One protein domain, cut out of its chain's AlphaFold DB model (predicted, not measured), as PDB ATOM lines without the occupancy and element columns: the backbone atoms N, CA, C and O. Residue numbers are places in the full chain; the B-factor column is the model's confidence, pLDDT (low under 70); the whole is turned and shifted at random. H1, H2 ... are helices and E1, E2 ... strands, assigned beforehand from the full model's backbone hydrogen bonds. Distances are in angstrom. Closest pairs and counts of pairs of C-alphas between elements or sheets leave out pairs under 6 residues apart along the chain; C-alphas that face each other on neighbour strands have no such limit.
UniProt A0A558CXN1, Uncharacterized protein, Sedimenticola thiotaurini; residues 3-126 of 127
ATOM      1  N   LYS A   3      64.296 -43.985  60.833       95.12
ATOM      2  CA  LYS A   3      65.479 -44.737  61.268       95.12
ATOM      3  C   LYS A   3      66.668 -43.777  61.361       95.12
ATOM      4  O   LYS A   3      66.885 -43.010  60.425       95.12
ATOM      5  N   LYS A   4      67.433 -43.815  62.455       95.38
ATOM      6  CA  LYS A   4      68.631 -42.974  62.653       95.38
ATOM      7  C   LYS A   4      69.742 -43.706  63.412       95.38
ATOM      8  O   LYS A   4      69.477 -44.696  64.090       95.38
ATOM      9  N   GLN A   5      70.973 -43.197  63.311       95.44
ATOM     10  CA  GLN A   5      72.101 -43.639  64.138       95.44
ATOM     11  C   GLN A   5      72.148 -42.821  65.432       95.44
ATOM     12  O   GLN A   5      72.349 -41.608  65.406       95.44
ATOM     13  N   PHE A   6      71.962 -43.479  66.571       92.44
ATOM     14  CA  PHE A   6      72.154 -42.909  67.899       92.44
ATOM     15  C   PHE A   6      73.569 -43.216  68.392       92.44
ATOM     16  O   PHE A   6      74.013 -44.363  68.341       92.44
ATOM     17  N   LYS A   7      74.291 -42.182  68.848       93.12
ATOM     18  CA  LYS A   7      75.725 -42.266  69.194       93.12
ATOM     19  C   LYS A   7      76.566 -42.955  68.106       93.12
ATOM     20  O   LYS A   7      77.457 -43.730  68.424       93.12
ATOM     21  N   GLU A   8      76.227 -42.715  66.836       91.56
ATOM     22  CA  GLU A   8      76.939 -43.193  65.631       91.56
ATOM     23  C   GLU A   8      76.971 -44.717  65.402       91.56
ATOM     24  O   GLU A   8      77.328 -45.146  64.308       91.56
ATOM     25  N   ILE A   9      76.555 -45.533  66.375       94.56
ATOM     26  CA  ILE A   9      76.670 -47.000  66.310       94.56
ATOM     27  C   ILE A   9      75.350 -47.741  66.545       94.56
ATOM     28  O   ILE A   9      75.227 -48.904  66.164       94.56
ATOM     29  N   TYR A  10      74.358 -47.100  67.170       94.00
ATOM     30  CA  TYR A  10      73.082 -47.744  67.477       94.00
ATOM     31  C   TYR A  10      72.025 -47.347  66.458       94.00
ATOM     32  O   TYR A  10      71.544 -46.215  66.444       94.00
ATOM     33  N   SER A  11      71.607 -48.302  65.634       96.88
ATOM     34  CA  SER A  11      70.472 -48.102  64.737       96.88
ATOM     35  C   SER A  11      69.171 -48.153  65.535       96.88
ATOM     36  O   SER A  11      68.835 -49.183  66.121       96.88
ATOM     37  N   ILE A  12      68.439 -47.040  65.568       98.19
ATOM     38  CA  ILE A  12      67.152 -46.935  66.263       98.19
ATOM     39  C   ILE A  12      66.054 -46.454  65.318       98.19
ATOM     40  O   ILE A  12      66.310 -45.711  64.367       98.19
ATOM     41  N   TYR A  13      64.824 -46.854  65.618       98.50
ATOM     42  CA  TYR A  13      63.617 -46.249  65.073       98.50
ATOM     43  C   TYR A  13      63.075 -45.246  66.086       98.50
ATOM     44  O   TYR A  13      63.019 -45.545  67.276       98.50
ATOM     45  N   GLU A  14      62.638 -44.079  65.620       98.44
ATOM     46  CA  GLU A  14      62.050 -43.037  66.462       98.44
ATOM     47  C   GLU A  14      60.843 -42.389  65.783       98.44
ATOM     48  O   GLU A  14      60.806 -42.183  64.565       98.44
ATOM     49  N   ILE A  15      59.837 -42.058  66.578       98.44
ATOM     50  CA  ILE A  15      58.783 -41.125  66.205       98.44
ATOM     51  C   ILE A  15      58.573 -40.135  67.345       98.44
ATOM     52  O   ILE A  15      58.763 -40.469  68.515       98.44
ATOM     53  N   ILE A  16      58.188 -38.921  66.975       98.44
ATOM     54  CA  ILE A  16      57.751 -37.890  67.901       98.44
ATOM     55  C   ILE A  16      56.295 -37.611  67.553       98.44
ATOM     56  O   ILE A  16      55.995 -37.342  66.389       98.44
ATOM     57  N   TYR A  17      55.421 -37.713  68.545       98.44
ATOM     58  CA  TYR A  17      54.028 -37.300  68.445       98.44
ATOM     59  C   TYR A  17      53.832 -36.057  69.299       98.44
ATOM     60  O   TYR A  17      54.212 -36.064  70.470       98.44
ATOM     61  N   ASN A  18      53.228 -35.007  68.752       98.19
ATOM     62  CA  ASN A  18      52.708 -33.941  69.606       98.19
ATOM     63  C   ASN A  18      51.578 -34.504  70.474       98.19
ATOM     64  O   ASN A  18      50.871 -35.421  70.049       98.19
ATOM     65  N   LYS A  19      51.381 -33.954  71.675       97.69
ATOM     66  CA  LYS A  19      50.324 -34.421  72.588       97.69
ATOM     67  C   LYS A  19      48.934 -34.399  71.947       97.69
ATOM     68  O   LYS A  19      48.151 -35.308  72.174       97.69
ATOM     69  N   GLU A  20      48.666 -33.427  71.079       96.75
ATOM     70  CA  GLU A  20      47.400 -33.300  70.341       96.75
ATOM     71  C   GLU A  20      47.183 -34.386  69.268       96.75
ATOM     72  O   GLU A  20      46.061 -34.580  68.802       96.75
ATOM     73  N   GLU A  21      48.235 -35.093  68.843       97.25
ATOM     74  CA  GLU A  21      48.129 -36.160  67.839       97.25
ATOM     75  C   GLU A  21      47.693 -37.501  68.425       97.25
ATOM     76  O   GLU A  21      47.354 -38.408  67.664       97.25
ATOM     77  N   LEU A  22      47.733 -37.632  69.751       97.50
ATOM     78  CA  LEU A  22      47.429 -38.849  70.484       97.50
ATOM     79  C   LEU A  22      46.216 -38.631  71.386       97.50
ATOM     80  O   LEU A  22      45.957 -37.535  71.877       97.50
ATOM     81  N   LYS A  23      45.455 -39.701  71.617       96.62
ATOM     82  CA  LYS A  23      44.351 -39.670  72.591       96.62
ATOM     83  C   LYS A  23      44.870 -39.826  74.019       96.62
ATOM     84  O   LYS A  23      44.240 -39.330  74.950       96.62
ATOM     85  N   GLN A  24      46.002 -40.505  74.160       97.69
ATOM     86  CA  GLN A  24      46.663 -40.809  75.416       97.69
ATOM     87  C   GLN A  24      47.230 -39.531  76.044       97.69
ATOM     88  O   GLN A  24      47.866 -38.714  75.374       97.69
ATOM     89  N   GLN A  25      47.019 -39.372  77.346       96.88
ATOM     90  CA  GLN A  25      47.393 -38.178  78.109       96.88
ATOM     91  C   GLN A  25      48.617 -38.392  79.005       96.88
ATOM     92  O   GLN A  25      49.041 -37.467  79.696       96.88
ATOM     93  N   SER A  26      49.195 -39.596  79.004       98.44
ATOM     94  CA  SER A  26      50.368 -39.927  79.810       98.44
ATOM     95  C   SER A  26      51.214 -41.044  79.195       98.44
ATOM     96  O   SER A  26      50.754 -41.811  78.343       98.44
ATOM     97  N   VAL A  27      52.455 -41.176  79.678       98.69
ATOM     98  CA  VAL A  27      53.319 -42.332  79.371       98.69
ATOM     99  C   VAL A  27      52.655 -43.651  79.767       98.69
ATOM    100  O   VAL A  27      52.722 -44.605  78.995       98.69
ATOM    101  N   ASP A  28      51.986 -43.699  80.923       98.69
ATOM    102  CA  ASP A  28      51.335 -44.915  81.422       98.69
ATOM    103  C   ASP A  28      50.217 -45.391  80.480       98.69
ATOM    104  O   ASP A  28      50.106 -46.588  80.212       98.69
ATOM    105  N   GLU A  29      49.426 -44.469  79.920       98.69
ATOM    106  CA  GLU A  29      48.374 -44.794  78.944       98.69
ATOM    107  C   GLU A  29      48.954 -45.342  77.633       98.69
ATOM    108  O   GLU A  29      48.492 -46.366  77.132       98.69
ATOM    109  N   ILE A  30      50.022 -44.729  77.108       98.81
ATOM    110  CA  ILE A  30      50.708 -45.230  75.904       98.81
ATOM    111  C   ILE A  30      51.290 -46.628  76.154       98.81
ATOM    112  O   ILE A  30      51.199 -47.516  75.305       98.81
ATOM    113  N   ILE A  31      51.896 -46.841  77.323       98.75
ATOM    114  CA  ILE A  31      52.459 -48.135  77.710       98.75
ATOM    115  C   ILE A  31      51.358 -49.187  77.871       98.75
ATOM    116  O   ILE A  31      51.573 -50.332  77.474       98.75
ATOM    117  N   ALA A  32      50.191 -48.824  78.406       98.69
ATOM    118  CA  ALA A  32      49.045 -49.721  78.515       98.69
ATOM    119  C   ALA A  32      48.548 -50.183  77.135       98.69
ATOM    120  O   ALA A  32      48.372 -51.386  76.931       98.69
ATOM    121  N   ASP A  33      48.423 -49.268  76.171       98.62
ATOM    122  CA  ASP A  33      48.010 -49.605  74.805       98.62
ATOM    123  C   ASP A  33      49.038 -50.501  74.104       98.62
ATOM    124  O   ASP A  33      48.687 -51.537  73.534       98.62
ATOM    125  N   LEU A  34      50.331 -50.166  74.199       98.81
ATOM    126  CA  LEU A  34      51.405 -51.013  73.669       98.81
ATOM    127  C   LEU A  34      51.412 -52.397  74.329       98.81
ATOM    128  O   LEU A  34      51.617 -53.405  73.653       98.81
ATOM    129  N   LYS A  35      51.172 -52.465  75.643       98.81
ATOM    130  CA  LYS A  35      51.089 -53.725  76.385       98.81
ATOM    131  C   LYS A  35      49.928 -54.579  75.897       98.81
ATOM    132  O   LYS A  35      50.120 -55.781  75.732       98.81
ATOM    133  N   GLN A  36      48.771 -53.979  75.632       98.62
ATOM    134  CA  GLN A  36      47.627 -54.696  75.082       98.62
ATOM    135  C   GLN A  36      47.960 -55.280  73.701       98.62
ATOM    136  O   GLN A  36      47.815 -56.483  73.504       98.62
ATOM    137  N   MET A  37      48.545 -54.481  72.798       98.62
ATOM    138  CA  MET A  37      48.998 -54.966  71.483       98.62
ATOM    139  C   MET A  37      50.027 -56.103  71.587       98.62
ATOM    140  O   MET A  37      50.019 -57.022  70.772       98.62
ATOM    141  N   ILE A  38      50.923 -56.050  72.576       98.56
ATOM    142  CA  ILE A  38      51.913 -57.099  72.847       98.56
ATOM    143  C   ILE A  38      51.245 -58.387  73.338       98.56
ATOM    144  O   ILE A  38      51.607 -59.462  72.865       98.56
ATOM    145  N   ILE A  39      50.306 -58.286  74.281       98.12
ATOM    146  CA  ILE A  39      49.603 -59.437  74.870       98.12
ATOM    147  C   ILE A  39      48.706 -60.121  73.833       98.12
ATOM    148  O   ILE A  39      48.634 -61.348  73.811       98.12
ATOM    149  N   ASP A  40      48.066 -59.346  72.959       98.19
ATOM    150  CA  ASP A  40      47.182 -59.870  71.914       98.19
ATOM    151  C   ASP A  40      47.952 -60.507  70.745       98.19
ATOM    152  O   ASP A  40      47.376 -61.231  69.927       98.19
ATOM    153  N   HIS A  41      49.262 -60.264  70.642       98.12
ATOM    154  CA  HIS A  41      50.070 -60.780  69.548       98.12
ATOM    155  C   HIS A  41      50.470 -62.252  69.783       98.12
ATOM    156  O   HIS A  41      51.141 -62.566  70.766       98.12
ATOM    157  N   PRO A  42      50.200 -63.175  68.839       96.56
ATOM    158  CA  PRO A  42      50.281 -64.626  69.077       96.56
ATOM    159  C   PRO A  42      51.691 -65.179  69.339       96.56
ATOM    160  O   PRO A  42      51.841 -66.318  69.775       96.56
ATOM    161  N   VAL A  43      52.735 -64.410  69.026       96.00
ATOM    162  CA  VAL A  43      54.143 -64.849  69.108       96.00
ATOM    163  C   VAL A  43      55.032 -63.913  69.927       96.00
ATOM    164  O   VAL A  43      56.260 -63.999  69.833       96.00
ATOM    165  N   ILE A  44      54.443 -62.997  70.699       98.00
ATOM    166  CA  ILE A  44      55.190 -62.104  71.590       98.00
ATOM    167  C   ILE A  44      54.837 -62.437  73.037       98.00
ATOM    168  O   ILE A  44      53.677 -62.601  73.387       98.00
ATOM    169  N   ALA A  45      55.856 -62.520  73.888       98.00
ATOM    170  CA  ALA A  45      55.689 -62.602  75.330       98.00
ATOM    171  C   ALA A  45      56.013 -61.245  75.964       98.00
ATOM    172  O   ALA A  45      57.130 -60.739  75.808       98.00
ATOM    173  N   TYR A  46      55.054 -60.671  76.693       98.62
ATOM    174  CA  TYR A  46      55.316 -59.571  77.622       98.62
ATOM    175  C   TYR A  46      56.237 -60.053  78.750       98.62
ATOM    176  O   TYR A  46      56.077 -61.170  79.243       98.62
ATOM    177  N   ILE A  47      57.195 -59.216  79.151       98.56
ATOM    178  CA  ILE A  47      58.130 -59.519  80.239       98.56
ATOM    179  C   ILE A  47      57.883 -58.571  81.406       98.56
ATOM    180  O   ILE A  47      57.533 -59.031  82.487       98.56
ATOM    181  N   ASP A  48      58.058 -57.266  81.193       98.69
ATOM    182  CA  ASP A  48      57.897 -56.270  82.255       98.69
ATOM    183  C   ASP A  48      57.738 -54.850  81.690       98.69
ATOM    184  O   ASP A  48      57.957 -54.601  80.501       98.69
ATOM    185  N   THR A  49      57.388 -53.907  82.557       98.75
ATOM    186  CA  THR A  49      57.466 -52.468  82.312       98.75
ATOM    187  C   THR A  49      58.438 -51.860  83.313       98.75
ATOM    188  O   THR A  49      58.259 -51.972  84.521       98.75
ATOM    189  N   PHE A  50      59.460 -51.177  82.812       98.69
ATOM    190  CA  PHE A  50      60.475 -50.538  83.632       98.69
ATOM    191  C   PHE A  50      60.301 -49.022  83.659       98.69
ATOM    192  O   PHE A  50      60.401 -48.360  82.625       98.69
ATOM    193  N   ASP A  51      60.098 -48.462  84.851       98.69
ATOM    194  CA  ASP A  51      60.064 -47.014  85.047       98.69
ATOM    195  C   ASP A  51      61.483 -46.440  85.150       98.69
ATOM    196  O   ASP A  51      62.073 -46.298  86.228       98.69
ATOM    197  N   GLN A  52      62.040 -46.126  83.981       97.94
ATOM    198  CA  GLN A  52      63.378 -45.566  83.830       97.94
ATOM    199  C   GLN A  52      63.510 -44.216  84.554       97.94
ATOM    200  O   GLN A  52      64.562 -43.915  85.127       97.94
ATOM    201  N   TYR A  53      62.455 -43.402  84.542       98.62
ATOM    202  CA  TYR A  53      62.452 -42.080  85.156       98.62
ATOM    203  C   TYR A  53      62.510 -42.166  86.683       98.62
ATOM    204  O   TYR A  53      63.395 -41.564  87.301       98.62
ATOM    205  N   GLN A  54      61.637 -42.966  87.300       98.50
ATOM    206  CA  GLN A  54      61.634 -43.175  88.749       98.50
ATOM    207  C   GLN A  54      62.899 -43.882  89.219       98.50
ATOM    208  O   GLN A  54      63.467 -43.494  90.243       98.50
ATOM    209  N   GLN A  55      63.403 -44.859  88.458       98.38
ATOM    210  CA  GLN A  55      64.695 -45.475  88.748       98.38
ATOM    211  C   GLN A  55      65.808 -44.424  88.814       98.38
ATOM    212  O   GLN A  55      66.586 -44.416  89.770       98.38
ATOM    213  N   THR A  56      65.896 -43.557  87.801       98.50
ATOM    214  CA  THR A  56      66.957 -42.544  87.712       98.50
ATOM    215  C   THR A  56      66.841 -41.541  88.861       98.50
ATOM    216  O   THR A  56      67.846 -41.240  89.503       98.50
ATOM    217  N   LYS A  57      65.618 -41.118  89.215       98.19
ATOM    218  CA  LYS A  57      65.369 -40.294  90.410       98.19
ATOM    219  C   LYS A  57      65.824 -40.975  91.697       98.19
ATOM    220  O   LYS A  57      66.523 -40.358  92.493       98.19
ATOM    221  N   ARG A  58      65.461 -42.247  91.897       98.50
ATOM    222  CA  ARG A  58      65.763 -43.013  93.120       98.50
ATOM    223  C   ARG A  58      67.258 -43.077  93.422       98.50
ATOM    224  O   ARG A  58      67.640 -43.123  94.586       98.50
ATOM    225  N   VAL A  59      68.097 -43.107  92.385       98.44
ATOM    226  CA  VAL A  59      69.562 -43.170  92.523       98.44
ATOM    227  C   VAL A  59      70.241 -41.798  92.447       98.44
ATOM    228  O   VAL A  59      71.463 -41.744  92.353       98.44
ATOM    229  N   ASN A  60      69.475 -40.700  92.490       97.81
ATOM    230  CA  ASN A  60      69.964 -39.330  92.296       97.81
ATOM    231  C   ASN A  60      70.748 -39.152  90.981       97.81
ATOM    232  O   ASN A  60      71.743 -38.429  90.931       97.81
ATOM    233  N   GLY A  61      70.324 -39.849  89.923       98.25
ATOM    234  CA  GLY A  61      70.901 -39.718  88.591       98.25
ATOM    235  C   GLY A  61      70.488 -38.418  87.903       98.25
ATOM    236  O   GLY A  61      69.498 -37.781  88.268       98.25
ATOM    237  N   GLU A  62      71.241 -38.035  86.873       98.38
ATOM    238  CA  GLU A  62      70.936 -36.860  86.060       98.38
ATOM    239  C   GLU A  62      69.762 -37.142  85.116       98.38
ATOM    240  O   GLU A  62      69.749 -38.134  84.383       98.38
ATOM    241  N   ILE A  63      68.776 -36.247  85.123       98.44
ATOM    242  CA  ILE A  63      67.631 -36.280  84.217       98.44
ATOM    243  C   ILE A  63      67.586 -34.941  83.499       98.44
ATOM    244  O   ILE A  63      67.592 -33.889  84.138       98.44
ATOM    245  N   ASN A  64      67.513 -34.980  82.168       98.19
ATOM    246  CA  ASN A  64      67.290 -33.774  81.384       98.19
ATOM    247  C   ASN A  64      65.983 -33.096  81.861       98.19
ATOM    248  O   ASN A  64      64.945 -33.759  81.866       98.19
ATOM    249  N   PRO A  65      65.997 -31.801  82.231       98.00
ATOM    250  CA  PRO A  65      64.844 -31.115  82.825       98.00
ATOM    251  C   PRO A  65      63.609 -31.036  81.913       98.00
ATOM    252  O   PRO A  65      62.509 -30.783  82.406       98.00
ATOM    253  N   ALA A  66      63.769 -31.267  80.607       98.25
ATOM    254  CA  ALA A  66      62.654 -31.366  79.671       98.25
ATOM    255  C   ALA A  66      61.864 -32.684  79.799       98.25
ATOM    256  O   ALA A  66      60.707 -32.730  79.388       98.25
ATOM    257  N   ILE A  67      62.458 -33.745  80.363       98.62
ATOM    258  CA  ILE A  67      61.809 -35.054  80.523       98.62
ATOM    259  C   ILE A  67      60.849 -35.013  81.716       98.62
ATOM    260  O   ILE A  67      61.248 -34.741  82.853       98.62
ATOM    261  N   ARG A  68      59.576 -35.327  81.459       98.44
ATOM    262  CA  ARG A  68      58.501 -35.345  82.463       98.44
ATOM    263  C   ARG A  68      58.240 -36.744  83.015       98.44
ATOM    264  O   ARG A  68      58.073 -36.892  84.223       98.44
ATOM    265  N   ALA A  69      58.296 -37.751  82.150       98.75
ATOM    266  CA  ALA A  69      58.179 -39.165  82.485       98.75
ATOM    267  C   ALA A  69      58.885 -40.008  81.414       98.75
ATOM    268  O   ALA A  69      59.018 -39.576  80.269       98.75
ATOM    269  N   ALA A  70      59.360 -41.200  81.774       98.75
ATOM    270  CA  ALA A  70      59.980 -42.119  80.825       98.75
ATOM    271  C   ALA A  70      59.897 -43.564  81.317       98.75
ATOM    272  O   ALA A  70      60.331 -43.871  82.429       98.75
ATOM    273  N   GLN A  71      59.394 -44.447  80.459       98.88
ATOM    274  CA  GLN A  71      59.268 -45.872  80.737       98.88
ATOM    275  C   GLN A  71      59.718 -46.707  79.537       98.88
ATOM    276  O   GLN A  71      59.684 -46.267  78.387       98.88
ATOM    277  N   ASN A  72      60.118 -47.943  79.815       98.81
ATOM    278  CA  ASN A  72      60.387 -48.964  78.815       98.81
ATOM    279  C   ASN A  72      59.400 -50.116  78.993       98.81
ATOM    280  O   ASN A  72      59.305 -50.675  80.081       98.81
ATOM    281  N   ILE A  73      58.729 -50.530  77.922       98.81
ATOM    282  CA  ILE A  73      58.013 -51.810  77.890       98.81
ATOM    283  C   ILE A  73      58.919 -52.886  77.296       98.81
ATOM    284  O   ILE A  73      59.503 -52.680  76.233       98.81
ATOM    285  N   ILE A  74      59.059 -54.016  77.990       98.81
ATOM    286  CA  ILE A  74      60.008 -55.095  77.693       98.81
ATOM    287  C   ILE A  74      59.234 -56.353  77.297       98.81
ATOM    288  O   ILE A  74      58.318 -56.792  77.994       98.81
ATOM    289  N   PHE A  75      59.611 -56.952  76.171       98.69
ATOM    290  CA  PHE A  75      58.930 -58.108  75.588       98.69
ATOM    291  C   PHE A  75      59.867 -58.889  74.665       98.69
ATOM    292  O   PHE A  75      60.944 -58.418  74.300       98.69
ATOM    293  N   CYS A  76      59.490 -60.096  74.252       97.81
ATOM    294  CA  CYS A  76      60.300 -60.884  73.327       97.81
ATOM    295  C   CYS A  76      59.451 -61.606  72.283       97.81
ATOM    296  O   CYS A  76      58.412 -62.171  72.604       97.81
ATOM    297  N   PHE A  77      59.939 -61.640  71.042       96.19
ATOM    298  CA  PHE A  77      59.402 -62.501  69.989       96.19
ATOM    299  C   PHE A  77      59.889 -63.940  70.204       96.19
ATOM    300  O   PHE A  77      61.086 -64.163  70.409       96.19
ATOM    301  N   GLY A  78      58.970 -64.902  70.151       89.44
ATOM    302  CA  GLY A  78      59.218 -66.309  70.482       89.44
ATOM    303  C   GLY A  78      59.252 -67.276  69.296       89.44
ATOM    304  O   GLY A  78      59.212 -68.476  69.526       89.44
ATOM    305  N   MET A  79      59.301 -66.796  68.044       88.06
ATOM    306  CA  MET A  79      59.163 -67.680  66.871       88.06
ATOM    307  C   MET A  79      60.347 -68.635  66.666       88.06
ATOM    308  O   MET A  79      60.145 -69.786  66.293       88.06
ATOM    309  N   GLU A  80      61.579 -68.172  66.897       87.62
ATOM    310  CA  GLU A  80      62.790 -68.944  66.597       87.62
ATOM    311  C   GLU A  80      63.903 -68.686  67.623       87.62
ATOM    312  O   GLU A  80      64.101 -67.554  68.088       87.62
ATOM    313  N   LEU A  81      64.672 -69.733  67.931       91.56
ATOM    314  CA  LEU A  81      65.884 -69.697  68.757       91.56
ATOM    315  C   LEU A  81      67.019 -70.455  68.031       91.56
ATOM    316  O   LEU A  81      67.379 -71.555  68.443       91.56
ATOM    317  N   PRO A  82      67.538 -69.914  66.910       90.69
ATOM    318  CA  PRO A  82      68.427 -70.651  66.008       90.69
ATOM    319  C   PRO A  82      69.824 -70.892  66.592       90.69
ATOM    320  O   PRO A  82      70.459 -71.891  66.264       90.69
ATOM    321  N   THR A  83      70.308 -69.989  67.450       94.75
ATOM    322  CA  THR A  83      71.614 -70.096  68.107       94.75
ATOM    323  C   THR A  83      71.565 -69.487  69.517       94.75
ATOM    324  O   THR A  83      70.688 -68.660  69.781       94.75
ATOM    325  N   PRO A  84      72.480 -69.843  70.440       95.88
ATOM    326  CA  PRO A  84      72.537 -69.239  71.776       95.88
ATOM    327  C   PRO A  84      72.817 -67.726  71.774       95.88
ATOM    328  O   PRO A  84      72.338 -67.013  72.655       95.88
ATOM    329  N   GLU A  85      73.550 -67.211  70.783       94.75
ATOM    330  CA  GLU A  85      73.942 -65.796  70.675       94.75
ATOM    331  C   GLU A  85      72.735 -64.859  70.580       94.75
ATOM    332  O   GLU A  85      72.818 -63.701  70.992       94.75
ATOM    333  N   VAL A  86      71.581 -65.345  70.103       91.56
ATOM    334  CA  VAL A  86      70.356 -64.531  70.057       91.56
ATOM    335  C   VAL A  86      69.898 -64.081  71.447       91.56
ATOM    336  O   VAL A  86      69.207 -63.070  71.550       91.56
ATOM    337  N   LEU A  87      70.298 -64.784  72.516       93.00
ATOM    338  CA  LEU A  87      70.016 -64.390  73.897       93.00
ATOM    339  C   LEU A  87      70.762 -63.110  74.303       93.00
ATOM    340  O   LEU A  87      70.270 -62.383  75.155       93.00
ATOM    341  N   ALA A  88      71.899 -62.790  73.672       93.81
ATOM    342  CA  ALA A  88      72.638 -61.549  73.932       93.81
ATOM    343  C   ALA A  88      71.967 -60.312  73.310       93.81
ATOM    344  O   ALA A  88      72.234 -59.181  73.708       93.81
ATOM    345  N   VAL A  89      71.088 -60.522  72.326       90.75
ATOM    346  CA  VAL A  89      70.370 -59.465  71.596       90.75
ATOM    347  C   VAL A  89      68.859 -59.558  71.813       90.75
ATOM    348  O   VAL A  89      68.078 -59.123  70.968       90.75
ATOM    349  N   ARG A  90      68.433 -60.132  72.939       93.56
ATOM    350  CA  ARG A  90      67.049 -60.207  73.429       93.56
ATOM    351  C   ARG A  90      67.056 -59.881  74.936       93.56
ATOM    352  O   ARG A  90      68.090 -60.079  75.565       93.56
ATOM    353  N   PRO A  91      65.957 -59.386  75.534       97.06
ATOM    354  CA  PRO A  91      64.638 -59.101  74.954       97.06
ATOM    355  C   PRO A  91      64.616 -57.848  74.059       97.06
ATOM    356  O   PRO A  91      65.654 -57.262  73.750       97.06
ATOM    357  N   ARG A  92      63.438 -57.479  73.551       97.56
ATOM    358  CA  ARG A  92      63.159 -56.191  72.896       97.56
ATOM    359  C   ARG A  92      62.543 -55.222  73.897       97.56
ATOM    360  O   ARG A  92      61.960 -55.634  74.897       97.56
ATOM    361  N   SER A  93      62.682 -53.934  73.607       98.31
ATOM    362  CA  SER A  93      62.071 -52.879  74.402       98.31
ATOM    363  C   SER A  93      61.652 -51.704  73.532       98.31
ATOM    364  O   SER A  93      62.433 -51.284  72.675       98.31
ATOM    365  N   ILE A  94      60.481 -51.139  73.811       98.88
ATOM    366  CA  ILE A  94      60.057 -49.834  73.289       98.88
ATOM    367  C   ILE A  94      60.150 -48.831  74.441       98.88
ATOM    368  O   ILE A  94      59.633 -49.086  75.528       98.88
ATOM    369  N   GLY A  95      60.858 -47.727  74.225       98.81
ATOM    370  CA  GLY A  95      60.918 -46.596  75.144       98.81
ATOM    371  C   GLY A  95      59.844 -45.570  74.806       98.81
ATOM    372  O   GLY A  95      59.675 -45.227  73.636       98.81
ATOM    373  N   VAL A  96      59.155 -45.070  75.827       98.88
ATOM    374  CA  VAL A  96      58.179 -43.980  75.740       98.88
ATOM    375  C   VAL A  96      58.629 -42.889  76.703       98.88
ATOM    376  O   VAL A  96      58.799 -43.137  77.896       98.88
ATOM    377  N   CYS A  97      58.863 -41.691  76.180       98.88
ATOM    378  CA  CYS A  97      59.341 -40.542  76.935       98.88
ATOM    379  C   CYS A  97      58.414 -39.353  76.700       98.88
ATOM    380  O   CYS A  97      58.126 -39.012  75.556       98.88
ATOM    381  N   GLU A  98      57.970 -38.715  77.773       98.81
ATOM    382  CA  GLU A  98      57.174 -37.497  77.721       98.81
ATOM    383  C   GLU A  98      58.062 -36.263  77.879       98.81
ATOM    384  O   GLU A  98      58.852 -36.145  78.822       98.81
ATOM    385  N   LEU A  99      57.876 -35.324  76.957       98.69
ATOM    386  CA  LEU A  99      58.357 -33.953  77.010       98.69
ATOM    387  C   LEU A  99      57.166 -33.014  77.265       98.69
ATOM    388  O   LEU A  99      56.028 -33.448  77.420       98.69
ATOM    389  N   GLU A 100      57.416 -31.707  77.310       97.81
ATOM    390  CA  GLU A 100      56.372 -30.704  77.565       97.81
ATOM    391  C   GLU A 100      55.185 -30.823  76.592       97.81
ATOM    392  O   GLU A 100      54.064 -31.067  77.035       97.81
ATOM    393  N   GLU A 101      55.461 -30.801  75.285       97.88
ATOM    394  CA  GLU A 101      54.442 -30.769  74.218       97.88
ATOM    395  C   GLU A 101      54.353 -32.063  73.389       97.88
ATOM    396  O   GLU A 101      53.553 -32.170  72.458       97.88
ATOM    397  N   SER A 102      55.195 -33.060  73.673       98.56
ATOM    398  CA  SER A 102      55.307 -34.253  72.824       98.56
ATOM    399  C   SER A 102      55.678 -35.521  73.578       98.56
ATOM    400  O   SER A 102      56.209 -35.484  74.686       98.56
ATOM    401  N   TYR A 103      55.438 -36.653  72.922       98.81
ATOM    402  CA  TYR A 103      55.953 -37.961  73.294       98.81
ATOM    403  C   TYR A 103      56.989 -38.419  72.273       98.81
ATOM    404  O   TYR A 103      56.740 -38.413  71.066       98.81
ATOM    405  N   VAL A 104      58.144 -38.861  72.760       98.69
ATOM    406  CA  VAL A 104      59.176 -39.520  71.961       98.69
ATOM    407  C   VAL A 104      59.070 -41.019  72.197       98.69
ATOM    408  O   VAL A 104      59.230 -41.483  73.327       98.69
ATOM    409  N   ILE A 105      58.827 -41.778  71.130       98.75
ATOM    410  CA  ILE A 105      58.715 -43.238  71.182       98.75
ATOM    411  C   ILE A 105      59.784 -43.851  70.286       98.75
ATOM    412  O   ILE A 105      59.891 -43.510  69.103       98.75
ATOM    413  N   ASN A 106      60.595 -44.752  70.838       98.56
ATOM    414  CA  ASN A 106      61.714 -45.343  70.114       98.56
ATOM    415  C   ASN A 106      61.998 -46.797  70.501       98.56
ATOM    416  O   ASN A 106      61.585 -47.285  71.548       98.56
ATOM    417  N   PHE A 107      62.719 -47.497  69.628       98.56
ATOM    418  CA  PHE A 107      63.292 -48.806  69.925       98.56
ATOM    419  C   PHE A 107      64.556 -49.037  69.093       98.56
ATOM    420  O   PHE A 107      64.737 -48.456  68.019       98.56
ATOM    421  N   MET A 108      65.440 -49.903  69.587       97.81
ATOM    422  CA  MET A 108      66.637 -50.317  68.857       97.81
ATOM    423  C   MET A 108      66.291 -51.360  67.797       97.81
ATOM    424  O   MET A 108      65.596 -52.334  68.092       97.81
ATOM    425  N   GLU A 109      66.816 -51.180  66.585       96.75
ATOM    426  CA  GLU A 109      66.630 -52.118  65.481       96.75
ATOM    427  C   GLU A 109      66.990 -53.550  65.910       96.75
ATOM    428  O   GLU A 109      68.077 -53.832  66.419       96.75
ATOM    429  N   ALA A 110      66.046 -54.468  65.725       94.19
ATOM    430  CA  ALA A 110      66.269 -55.891  65.888       94.19
ATOM    431  C   ALA A 110      66.935 -56.477  64.631       94.19
ATOM    432  O   ALA A 110      66.668 -56.007  63.524       94.19
ATOM    433  N   PRO A 111      67.709 -57.571  64.763       91.19
ATOM    434  CA  PRO A 111      68.256 -58.285  63.606       91.19
ATOM    435  C   PRO A 111      67.180 -58.816  62.643       91.19
ATOM    436  O   PRO A 111      67.438 -59.003  61.459       91.19
ATOM    437  N   ASN A 112      65.967 -59.072  63.146       91.44
ATOM    438  CA  ASN A 112      64.845 -59.574  62.360       91.44
ATOM    439  C   ASN A 112      63.964 -58.413  61.858       91.44
ATOM    440  O   ASN A 112      63.355 -57.695  62.652       91.44
ATOM    441  N   ALA A 113      63.853 -58.265  60.535       93.75
ATOM    442  CA  ALA A 113      63.073 -57.201  59.901       93.75
ATOM    443  C   ALA A 113      61.560 -57.278  60.184       93.75
ATOM    444  O   ALA A 113      60.916 -56.237  60.299       93.75
ATOM    445  N   SER A 114      60.994 -58.480  60.345       94.19
ATOM    446  CA  SER A 114      59.583 -58.655  60.713       94.19
ATOM    447  C   SER A 114      59.316 -58.155  62.132       94.19
ATOM    448  O   SER A 114      58.340 -57.440  62.333       94.19
ATOM    449  N   ALA A 115      60.221 -58.410  63.084       95.69
ATOM    450  CA  ALA A 115      60.108 -57.851  64.433       95.69
ATOM    451  C   ALA A 115      60.114 -56.311  64.417       95.69
ATOM    452  O   ALA A 115      59.326 -55.678  65.119       95.69
ATOM    453  N   ASN A 116      60.965 -55.701  63.583       97.25
ATOM    454  CA  ASN A 116      60.984 -54.246  63.401       97.25
ATOM    455  C   ASN A 116      59.668 -53.732  62.814       97.25
ATOM    456  O   ASN A 116      59.126 -52.754  63.320       97.25
ATOM    457  N   ALA A 117      59.143 -54.391  61.777       97.94
ATOM    458  CA  ALA A 117      57.875 -54.018  61.158       97.94
ATOM    459  C   ALA A 117      56.715 -54.060  62.166       97.94
ATOM    460  O   ALA A 117      55.984 -53.078  62.267       97.94
ATOM    461  N   THR A 118      56.616 -55.123  62.971       98.25
ATOM    462  CA  THR A 118      55.600 -55.248  64.026       98.25
ATOM    463  C   THR A 118      55.703 -54.122  65.055       98.25
ATOM    464  O   THR A 118      54.699 -53.493  65.371       98.25
ATOM    465  N   MET A 119      56.906 -53.801  65.550       98.44
ATOM    466  CA  MET A 119      57.076 -52.696  66.508       98.44
ATOM    467  C   MET A 119      56.744 -51.329  65.886       98.44
ATOM    468  O   MET A 119      56.130 -50.490  66.541       98.44
ATOM    469  N   VAL A 120      57.107 -51.100  64.616       98.62
ATOM    470  CA  VAL A 120      56.715 -49.883  63.882       98.62
ATOM    471  C   VAL A 120      55.196 -49.788  63.754       98.62
ATOM    472  O   VAL A 120      54.653 -48.698  63.915       98.62
ATOM    473  N   GLU A 121      54.519 -50.892  63.439       98.50
ATOM    474  CA  GLU A 121      53.062 -50.942  63.306       98.50
ATOM    475  C   GLU A 121      52.371 -50.652  64.638       98.50
ATOM    476  O   GLU A 121      51.555 -49.738  64.690       98.50
ATOM    477  N   MET A 122      52.777 -51.317  65.725       98.50
ATOM    478  CA  MET A 122      52.253 -51.062  67.074       98.50
ATOM    479  C   MET A 122      52.333 -49.575  67.448       98.50
ATOM    480  O   MET A 122      51.354 -48.976  67.880       98.50
ATOM    481  N   ILE A 123      53.490 -48.948  67.219       98.56
ATOM    482  CA  ILE A 123      53.710 -47.533  67.550       98.56
ATOM    483  C   ILE A 123      52.912 -46.597  66.632       98.56
ATOM    484  O   ILE A 123      52.494 -45.517  67.052       98.56
ATOM    485  N   LYS A 124      52.710 -46.966  65.363       98.19
ATOM    486  CA  LYS A 124      51.893 -46.178  64.429       98.19
ATOM    487  C   LYS A 124      50.402 -46.258  64.746       98.19
ATOM    488  O   LYS A 124      49.729 -45.253  64.575       98.19
ATOM    489  N   SER A 125      49.924 -47.398  65.238       97.88
ATOM    490  CA  SER A 125      48.521 -47.620  65.613       97.88
ATOM    491  C   SER A 125      48.088 -46.896  66.892       97.88
ATOM    492  O   SER A 125      46.919 -46.962  67.255       97.88
ATOM    493  N   LEU A 126      49.007 -46.206  67.581       97.19
ATOM    494  CA  LEU A 126      48.668 -45.326  68.706       97.19
ATOM    495  C   LEU A 126      47.866 -44.085  68.269       97.19
ATOM    496  O   LEU A 126      47.143 -43.521  69.089       97.19
TER     497      LEU A 126
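AT A GLANCE: This is residues 3 to 126 of the 127 residues of an uncharacterized protein of Sedimenticola thiotaurini (UniProt A0A558CXN1). A strongly twisted sheet of six strands curls round helix H4, and the longer helix H1 packs on the same face of the sheet, along E4 and E5. The short helix H2 is on the opposite face, beside the strands, and H3 lies off the sheet in the loop between E4 and E5. The printed part has 124 residues, with four named helices and six named strands in the order E1, E2, H1, E3, H2, E4, H3, E5, E6, H4. Across the sheet the strands run E1, E2, E6, E5, E4, E3, all antiparallel, and the class is mixed, helices and strands. The whole is compact, with a radius of gyration of the C-alphas of 14.8 A and spans of 43 by 31 by 27 A.

HOW THE PARTS SIT: The sheet begins with a hairpin of E1, residues 3 to 6, and E2, residues 10 to 18. E1 is an edge strand, and its direction stands at 115 degrees to that of E2, with N 4 and O 12 2.9 A apart, within hydrogen-bond range. On the other side of E2 is E6, residues 102 to 108, antiparallel at 160 degrees, with N 15 and O 105 at 2.9 A. E6 forms a hairpin with E5, residues 92 to 98, where N 95 and O 106 are 2.8 A apart. E5 is the antiparallel neighbour of E4, residues 69 to 77, at 162 degrees, with N 98 and O 69 at 2.8 A. The other edge strand is E3, residues 44 to 50, antiparallel to E4, with N 50 and O 72 at 2.8 A. From edge to edge the strands' lines turn by 137 degrees. H1, residues 27 to 40, is on the sheet at a height over the sheet of 8.3 A. It lies over E4 and only just over E5, on which 3 of its C-alphas fall, and it runs along the strands, at 1 degree to E4 on the local plane. The closest C-alphas of H1 and E4 are those of Val 27 and Ala 69, 6.6 A apart. H2, residues 52 to 58, is on the opposite face, over none of the strands, and its closest C-alphas to E4 are those of Tyr 53 and Ala 70, 5.0 A. H3, residues 84 to 89, is not on the sheet. The sheet curls round H4, residues 113 to 124, which is on the same face as H1. H1 and H4 only just touch, with 3 pairs of C-alphas within 8 A, the closest those of Leu 34 and Met 122 at 6.6 A; they run opposite ways at a steep tilt of 48 degrees. In H1, H2 and H4 every O i to N i+4 pair is within hydrogen-bond range, while H3 has 0 of 2 such pairs and 3 of 3 O i to N i+3 pairs within range.

IN THESE COORDINATES: E1 starts at C-alpha 3, (65.479, -44.737, 61.268), and is 9.6 A long. E2 measures 24.7 A, H1 20.0 A, E3 17.5 A and H2 9.9 A. E4 is 26.5 A long and ends at C-alpha 77, (59.402, -62.501, 69.989). H3 measures 10.0 A, E5 20.2 A and E6 20.1 A. H4 is 16.3 A long and ends at C-alpha 124, (51.893, -46.178, 64.429).

THE WHOLE: The C-alphas of Glu 20 and Thr 83, the two farthest apart, are 44.1 A from each other. The printed part has no cut, and none of its links is long; E2 to H1, H2 to E4 and E4 to H3 are short, and the others are tight. The mean pLDDT of the printed part is 97.1, and no printed residue is under 70.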